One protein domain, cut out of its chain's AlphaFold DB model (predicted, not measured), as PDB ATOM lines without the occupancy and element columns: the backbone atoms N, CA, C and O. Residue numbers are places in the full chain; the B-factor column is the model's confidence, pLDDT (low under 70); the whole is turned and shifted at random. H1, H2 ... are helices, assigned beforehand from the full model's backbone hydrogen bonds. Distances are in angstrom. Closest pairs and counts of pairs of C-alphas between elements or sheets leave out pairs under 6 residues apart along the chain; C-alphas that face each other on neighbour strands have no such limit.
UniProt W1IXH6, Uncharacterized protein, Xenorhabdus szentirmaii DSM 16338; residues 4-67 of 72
ATOM      1  N   TRP A   4     190.921 203.096 214.946       90.44
ATOM      2  CA  TRP A   4     189.598 202.456 214.958       90.44
ATOM      3  C   TRP A   4     188.494 203.352 215.535       90.44
ATOM      4  O   TRP A   4     187.351 203.278 215.089       90.44
ATOM      5  N   GLU A   5     188.824 204.214 216.501       92.62
ATOM      6  CA  GLU A   5     187.886 205.211 217.024       92.62
ATOM      7  C   GLU A   5     187.541 206.218 215.935       92.62
ATOM      8  O   GLU A   5     186.364 206.458 215.685       92.62
ATOM      9  N   GLN A   6     188.554 206.755 215.245       92.44
ATOM     10  CA  GLN A   6     188.339 207.713 214.166       92.44
ATOM     11  C   GLN A   6     187.489 207.106 213.046       92.44
ATOM     12  O   GLN A   6     186.558 207.752 212.578       92.44
ATOM     13  N   TYR A   7     187.757 205.853 212.667       92.81
ATOM     14  CA  TYR A   7     186.956 205.121 211.685       92.81
ATOM     15  C   TYR A   7     185.483 205.005 212.106       92.81
ATOM     16  O   TYR A   7     184.579 205.307 211.325       92.81
ATOM     17  N   ALA A   8     185.226 204.626 213.363       94.25
ATOM     18  CA  ALA A   8     183.871 204.551 213.899       94.25
ATOM     19  C   ALA A   8     183.175 205.926 213.885       94.25
ATOM     20  O   ALA A   8     182.034 206.030 213.434       94.25
ATOM     21  N   PHE A   9     183.865 206.989 214.307       94.62
ATOM     22  CA  PHE A   9     183.327 208.352 214.280       94.62
ATOM     23  C   PHE A   9     183.066 208.860 212.862       94.62
ATOM     24  O   PHE A   9     182.047 209.503 212.624       94.62
ATOM     25  N   ASP A  10     183.948 208.579 211.910       95.00
ATOM     26  CA  ASP A  10     183.792 209.011 210.523       95.00
ATOM     27  C   ASP A  10     182.600 208.306 209.846       95.00
ATOM     28  O   ASP A  10     181.889 208.926 209.050       95.00
ATOM     29  N   ILE A  11     182.317 207.048 210.198       95.62
ATOM     30  CA  ILE A  11     181.101 206.345 209.755       95.62
ATOM     31  C   ILE A  11     179.845 206.925 210.408       95.62
ATOM     32  O   ILE A  11     178.847 207.138 209.715       95.62
ATOM     33  N   GLU A  12     179.873 207.171 211.720       95.75
ATOM     34  CA  GLU A  12     178.722 207.711 212.459       95.75
ATOM     35  C   GLU A  12     178.348 209.113 211.954       95.75
ATOM     36  O   GLU A  12     177.178 209.399 211.716       95.75
ATOM     37  N   ASN A  13     179.352 209.952 211.679       95.19
ATOM     38  CA  ASN A  13     179.173 211.292 211.115       95.19
ATOM     39  C   ASN A  13     178.869 211.288 209.605       95.19
ATOM     40  O   ASN A  13     178.679 212.346 209.008       95.19
ATOM     41  N   GLY A  14     178.838 210.116 208.962       94.25
ATOM     42  CA  GLY A  14     178.525 209.981 207.539       94.25
ATOM     43  C   GLY A  14     179.632 210.437 206.583       94.25
ATOM     44  O   GLY A  14     179.379 210.539 205.384       94.25
ATOM     45  N   LYS A  15     180.852 210.676 207.078       95.19
ATOM     46  CA  LYS A  15     182.032 210.992 206.258       95.19
ATOM     47  C   LYS A  15     182.478 209.782 205.435       95.19
ATOM     48  O   LYS A  15     182.857 209.939 204.278       95.19
ATOM     49  N   ILE A  16     182.393 208.583 206.015       93.88
ATOM     50  CA  ILE A  16     182.629 207.314 205.318       93.88
ATOM     51  C   ILE A  16     181.274 206.668 204.988       93.88
ATOM     52  O   ILE A  16     180.495 206.358 205.900       93.88
ATOM     53  N   PRO A  17     180.955 206.426 203.702       94.50
ATOM     54  CA  PRO A  17     179.734 205.727 203.332       94.50
ATOM     55  C   PRO A  17     179.836 204.251 203.723       94.50
ATOM     56  O   PRO A  17     180.611 203.486 203.158       94.50
ATOM     57  N   ALA A  18     179.003 203.830 204.670       95.25
ATOM     58  CA  ALA A  18     178.977 202.450 205.140       95.25
ATOM     59  C   ALA A  18     177.604 201.794 204.947       95.25
ATOM     60  O   ALA A  18     176.552 202.439 205.021       95.25
ATOM     61  N   CYS A  19     177.597 200.478 204.731       96.38
ATOM     62  CA  CYS A  19     176.357 199.718 204.628       96.38
ATOM     63  C   CYS A  19     175.659 199.598 205.996       96.38
ATOM     64  O   CYS A  19     176.258 199.810 207.054       96.38
ATOM     65  N   LYS A  20     174.380 199.197 205.990       97.50
ATOM     66  CA  LYS A  20     173.553 199.079 207.205       97.50
ATOM     67  C   LYS A  20     174.235 198.286 208.327       97.50
ATOM     68  O   LYS A  20     174.182 198.702 209.479       97.50
ATOM     69  N   ARG A  21     174.886 197.165 207.996       98.06
ATOM     70  CA  ARG A  21     175.532 196.286 208.986       98.06
ATOM     71  C   ARG A  21     176.728 196.951 209.664       98.06
ATOM     72  O   ARG A  21     176.884 196.820 210.873       98.06
ATOM     73  N   VAL A  22     177.535 197.687 208.903       96.69
ATOM     74  CA  VAL A  22     178.695 198.406 209.445       96.69
ATOM     75  C   VAL A  22     178.229 199.543 210.353       96.69
ATOM     76  O   VAL A  22     178.690 199.634 211.485       96.69
ATOM     77  N   LYS A  23     177.223 200.323 209.933       97.25
ATOM     78  CA  LYS A  23     176.611 201.363 210.781       97.25
ATOM     79  C   LYS A  23     176.070 200.796 212.099       97.25
ATOM     80  O   LYS A  23     176.285 201.363 213.162       97.25
ATOM     81  N   GLN A  24     175.407 199.639 212.052       98.12
ATOM     82  CA  GLN A  24     174.932 198.951 213.259       98.12
ATOM     83  C   GLN A  24     176.080 198.502 214.176       98.12
ATOM     84  O   GLN A  24     175.943 198.577 215.396       98.12
ATOM     85  N   ALA A  25     177.200 198.036 213.615       97.38
ATOM     86  CA  ALA A  25     178.374 197.650 214.393       97.38
ATOM     87  C   ALA A  25     179.038 198.857 215.071       97.38
ATOM     88  O   ALA A  25     179.352 198.771 216.254       97.38
ATOM     89  N   VAL A  26     179.176 199.979 214.356       96.75
ATOM     90  CA  VAL A  26     179.679 201.252 214.899       96.75
ATOM     91  C   VAL A  26     178.798 201.745 216.043       96.75
ATOM     92  O   VAL A  26     179.301 202.019 217.129       96.75
ATOM     93  N   LYS A  27     177.474 201.747 215.859       97.19
ATOM     94  CA  LYS A  27     176.539 202.130 216.921       97.19
ATOM     95  C   LYS A  27     176.658 201.237 218.159       97.19
ATOM     96  O   LYS A  27     176.646 201.740 219.276       97.19
ATOM     97  N   ARG A  28     176.784 199.916 217.975       97.12
ATOM     98  CA  ARG A  28     177.013 198.982 219.089       97.12
ATOM     99  C   ARG A  28     178.322 199.300 219.814       97.12
ATOM    100  O   ARG A  28     178.299 199.431 221.025       97.12
ATOM    101  N   TYR A  29     179.413 199.492 219.076       95.75
ATOM    102  CA  TYR A  29     180.712 199.855 219.642       95.75
ATOM    103  C   TYR A  29     180.633 201.116 220.519       95.75
ATOM    104  O   TYR A  29     181.065 201.088 221.667       95.75
ATOM    105  N   LEU A  30     180.014 202.192 220.022       95.62
ATOM    106  CA  LEU A  30     179.850 203.435 220.783       95.62
ATOM    107  C   LEU A  30     178.945 203.260 222.013       95.62
ATOM    108  O   LEU A  30     179.209 203.844 223.061       95.62
ATOM    109  N   ASN A  31     177.889 202.450 221.909       96.62
ATOM    110  CA  ASN A  31     177.030 202.138 223.050       96.62
ATOM    111  C   ASN A  31     177.779 201.334 224.123       96.62
ATOM    112  O   ASN A  31     177.650 201.639 225.306       96.62
ATOM    113  N   ASP A  32     178.564 200.336 223.715       96.38
ATOM    114  CA  ASP A  32     179.313 199.469 224.627       96.38
ATOM    115  C   ASP A  32     180.414 200.247 225.361       96.38
ATOM    116  O   ASP A  32     180.622 200.019 226.547       96.38
ATOM    117  N   LEU A  33     181.049 201.230 224.709       94.94
ATOM    118  CA  LEU A  33     182.010 202.133 225.358       94.94
ATOM    119  C   LEU A  33     181.401 202.967 226.493       94.94
ATOM    120  O   LEU A  33     182.107 203.343 227.424       94.94
ATOM    121  N   ASN A  34     180.105 203.271 226.416       94.38
ATOM    122  CA  ASN A  34     179.388 204.023 227.446       94.38
ATOM    123  C   ASN A  34     178.736 203.113 228.499       94.38
ATOM    124  O   ASN A  34     178.053 203.601 229.401       94.38
ATOM    125  N   ASN A  35     178.909 201.794 228.387       96.12
ATOM    126  CA  ASN A  35     178.305 200.821 229.281       96.12
ATOM    127  C   ASN A  35     179.331 200.338 230.322       96.12
ATOM    128  O   ASN A  35     180.313 199.699 229.946       96.12
ATOM    129  N   PRO A  36     179.097 200.547 231.632       95.81
ATOM    130  CA  PRO A  36     180.043 200.148 232.679       95.81
ATOM    131  C   PRO A  36     180.224 198.626 232.814       95.81
ATOM    132  O   PRO A  36     181.139 198.185 233.503       95.81
ATOM    133  N   LEU A  37     179.360 197.815 232.189       97.12
ATOM    134  CA  LEU A  37     179.482 196.352 232.180       97.12
ATOM    135  C   LEU A  37     180.597 195.846 231.257       97.12
ATOM    136  O   LEU A  37     180.986 194.682 231.362       97.12
ATOM    137  N   TYR A  38     181.089 196.686 230.346       95.69
ATOM    138  CA  TYR A  38     182.094 196.307 229.366       95.69
ATOM    139  C   TYR A  38     183.367 197.130 229.540       95.69
ATOM    140  O   TYR A  38     183.339 198.314 229.864       95.69
ATOM    141  N   VAL A  39     184.505 196.484 229.290       94.94
ATOM    142  CA  VAL A  39     185.818 197.130 229.241       94.94
ATOM    143  C   VAL A  39     186.368 196.956 227.838       94.94
ATOM    144  O   VAL A  39     186.401 195.844 227.307       94.94
ATOM    145  N   PHE A  40     186.801 198.058 227.236       93.94
ATOM    146  CA  PHE A  40     187.425 198.023 225.925       93.94
ATOM    147  C   PHE A  40     188.925 197.733 226.047       93.94
ATOM    148  O   PHE A  40     189.685 198.554 226.554       93.94
ATOM    149  N   ASP A  41     189.350 196.562 225.574       95.25
ATOM    150  CA  ASP A  41     190.758 196.157 225.553       95.25
ATOM    151  C   ASP A  41     191.436 196.637 224.258       95.25
ATOM    152  O   ASP A  41     191.389 195.978 223.212       95.25
ATOM    153  N   SER A  42     192.080 197.804 224.324       93.31
ATOM    154  CA  SER A  42     192.810 198.375 223.186       93.31
ATOM    155  C   SER A  42     194.025 197.538 222.776       93.31
ATOM    156  O   SER A  42     194.352 197.481 221.589       93.31
ATOM    157  N   ALA A  43     194.660 196.822 223.710       95.19
ATOM    158  CA  ALA A  43     195.845 196.012 223.430       95.19
ATOM    159  C   ALA A  43     195.520 194.810 222.527       95.19
ATOM    160  O   ALA A  43     196.368 194.332 221.768       95.19
ATOM    161  N   VAL A  44     194.287 194.297 222.571       94.69
ATOM    162  CA  VAL A  44     193.807 193.297 221.601       94.69
ATOM    163  C   VAL A  44     193.747 193.886 220.190       94.69
ATOM    164  O   VAL A  44     194.223 193.251 219.245       94.69
ATOM    165  N   VAL A  45     193.220 195.102 220.038       93.00
ATOM    166  CA  VAL A  45     193.088 195.765 218.732       93.00
ATOM    167  C   VAL A  45     194.456 196.102 218.144       93.00
ATOM    168  O   VAL A  45     194.716 195.814 216.976       93.00
ATOM    169  N   GLU A  46     195.362 196.637 218.955       93.38
ATOM    170  CA  GLU A  46     196.733 196.948 218.541       93.38
ATOM    171  C   GLU A  46     197.481 195.703 218.059       93.38
ATOM    172  O   GLU A  46     198.095 195.724 216.989       93.38
ATOM    173  N   ARG A  47     197.376 194.588 218.797       94.88
ATOM    174  CA  ARG A  47     197.963 193.306 218.380       94.88
ATOM    175  C   ARG A  47     197.382 192.819 217.059       94.88
ATOM    176  O   ARG A  47     198.137 192.343 216.216       94.88
ATOM    177  N   PHE A  48     196.074 192.961 216.851       92.94
ATOM    178  CA  PHE A  48     195.442 192.585 215.589       92.94
ATOM    179  C   PHE A  48     195.936 193.442 214.413       92.94
ATOM    180  O   PHE A  48     196.274 192.902 213.361       92.94
ATOM    181  N   ILE A  49     196.043 194.762 214.591       90.88
ATOM    182  CA  ILE A  49     196.563 195.674 213.556       90.88
ATOM    183  C   ILE A  49     198.031 195.364 213.243       90.88
ATOM    184  O   ILE A  49     198.442 195.390 212.084       90.88
ATOM    185  N   ALA A  50     198.840 195.053 214.258       92.44
ATOM    186  CA  ALA A  50     200.216 194.618 214.046       92.44
ATOM    187  C   ALA A  50     200.268 193.283 213.281       92.44
ATOM    188  O   ALA A  50     201.056 193.137 212.346       92.44
ATOM    189  N   PHE A  51     199.391 192.337 213.630       93.50
ATOM    190  CA  PHE A  51     199.301 191.036 212.976       93.50
ATOM    191  C   PHE A  51     198.877 191.140 211.504       93.50
ATOM    192  O   PHE A  51     199.458 190.466 210.656       93.50
ATOM    193  N   SER A  52     197.938 192.024 211.153       91.69
ATOM    194  CA  SER A  52     197.508 192.176 209.755       91.69
ATOM    195  C   SER A  52     198.679 192.529 208.829       91.69
ATOM    196  O   SER A  52     198.762 192.037 207.706       91.69
ATOM    197  N   ARG A  53     199.640 193.315 209.331       90.62
ATOM    198  CA  ARG A  53     200.832 193.744 208.585       90.62
ATOM    199  C   ARG A  53     201.837 192.624 208.335       90.62
ATOM    200  O   ARG A  53     202.708 192.795 207.491       90.62
ATOM    201  N   VAL A  54     201.739 191.496 209.035       93.56
ATOM    202  CA  VAL A  54     202.582 190.319 208.768       93.56
ATOM    203  C   VAL A  54     201.867 189.263 207.930       93.56
ATOM    204  O   VAL A  54     202.504 188.317 207.477       93.56
ATOM    205  N   CYS A  55     200.564 189.420 207.678       92.81
ATOM    206  CA  CYS A  55     199.806 188.534 206.804       92.81
ATOM    207  C   CYS A  55     200.023 188.921 205.333       92.81
ATOM    208  O   CYS A  55     199.565 189.988 204.914       92.81
ATOM    209  N   PRO A  56     200.678 188.081 204.510       93.94
ATOM    210  CA  PRO A  56     200.804 188.355 203.090       93.94
ATOM    211  C   PRO A  56     199.508 188.004 202.356       93.94
ATOM    212  O   PRO A  56     198.837 187.015 202.663       93.94
ATOM    213  N   HIS A  57     199.190 188.751 201.303       94.19
ATOM    214  CA  HIS A  57     198.163 188.318 200.363       94.19
ATOM    215  C   HIS A  57     198.601 187.005 199.695       94.19
ATOM    216  O   HIS A  57     199.700 186.905 199.140       94.19
ATOM    217  N   VAL A  58     197.728 185.996 199.717       94.44
ATOM    218  CA  VAL A  58     198.035 184.655 199.185       94.44
ATOM    219  C   VAL A  58     197.875 184.595 197.660       94.44
ATOM    220  O   VAL A  58     198.579 183.842 196.986       94.44
ATOM    221  N   LYS A  59     196.966 185.396 197.092       92.00
ATOM    222  CA  LYS A  59     196.605 185.391 195.664       92.00
ATOM    223  C   LYS A  59     196.412 186.816 195.128       92.00
ATOM    224  O   LYS A  59     196.218 187.751 195.899       92.00
ATOM    225  N   GLY A  60     196.420 186.953 193.800       93.81
ATOM    226  CA  GLY A  60     196.129 188.204 193.089       93.81
ATOM    227  C   GLY A  60     197.326 189.149 192.939       93.81
ATOM    228  O   GLY A  60     198.457 188.805 193.271       93.81
ATOM    229  N   HIS A  61     197.060 190.360 192.443       93.38
ATOM    230  CA  HIS A  61     198.073 191.382 192.125       93.38
ATOM    231  C   HIS A  61     198.876 191.878 193.340       93.38
ATOM    232  O   HIS A  61     199.944 192.466 193.185       93.38
ATOM    233  N   LEU A  62     198.372 191.640 194.554       93.06
ATOM    234  CA  LEU A  62     199.039 192.001 195.805       93.06
ATOM    235  C   LEU A  62     199.800 190.829 196.440       93.06
ATOM    236  O   LEU A  62     200.303 190.983 197.548       93.06
ATOM    237  N   ARG A  63     199.900 189.669 195.773       94.94
ATOM    238  CA  ARG A  63     200.535 188.463 196.330       94.94
ATOM    239  C   ARG A  63     201.912 188.764 196.933       94.94
ATOM    240  O   ARG A  63     202.754 189.386 196.293       94.94
ATOM    241  N   GLY A  64     202.129 188.295 198.160       92.56
ATOM    242  CA  GLY A  64     203.373 188.501 198.909       92.56
ATOM    243  C   GLY A  64     203.496 189.868 199.591       92.56
ATOM    244  O   GLY A  64     204.375 190.030 200.431       92.56
ATOM    245  N   LYS A  65     202.614 190.834 199.296       92.94
ATOM    246  CA  LYS A  65     202.552 192.113 200.016       92.94
ATOM    247  C   LYS A  65     201.729 191.968 201.299       92.94
ATOM    248  O   LYS A  65     200.749 191.215 201.289       92.94
ATOM    249  N   PRO A  66     202.076 192.691 202.375       91.12
ATOM    250  CA  PRO A  66     201.324 192.664 203.624       91.12
ATOM    251  C   PRO A  66     199.911 193.239 203.462       91.12
ATOM    252  O   PRO A  66     199.673 194.084 202.594       91.12
ATOM    253  N   ILE A  67     198.974 192.792 204.301       90.75
ATOM    254  CA  ILE A  67     197.631 193.373 204.381       90.75
ATOM    255  C   ILE A  67     197.715 194.712 205.118       90.75
ATOM    256  O   ILE A  67     197.985 194.784 206.320       90.75
TER     257      ILE A  67
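AT A GLANCE: This is residues 4 to 67 of the 72 residues of an uncharacterized protein of Xenorhabdus szentirmaii DSM 16338 (UniProt W1IXH6). H1 and H2 pack crosswise at one end of an open model, residues 33 to 39 stick out beyond them, and H3 lies separately, leading to a tail, residues 53 to 67, that folds back on itself. The printed part has 64 residues with three named helices, in the order H1, H2, H3, and no named strand: all helix. It is loose, with a radius of gyration of the C-alphas of 15.1 A, and spans 42 by 27 by 17 A.

IN THESE COORDINATES: Find C-alpha 4 at (189.598, 202.456, 214.958); from there H1 runs to residue 12. H2, residues 20 to 33, covers 20.3 A. H3, residues 42 to 52, covers 15.5 A and ends at (197.508, 192.176, 209.755).

HOW THE PARTS SIT: H1 touches H2 at residues 23 to 27 alone; their closest C-alphas, of Ala 8 and Val 26, are 5.4 A apart. They run opposite ways at a steep tilt of 57 degrees. H3 is apart from H2, and only just from H1, at 8.4 A. In H1, H2 and H3 every O i to N i+4 pair is within hydrogen-bond range.

THE WHOLE: The farthest C-alphas, of Pro 36 and His 61, are 45.2 A apart. The printed part has no cut, both links are short, and no printed residue is under 70 in pLDDT.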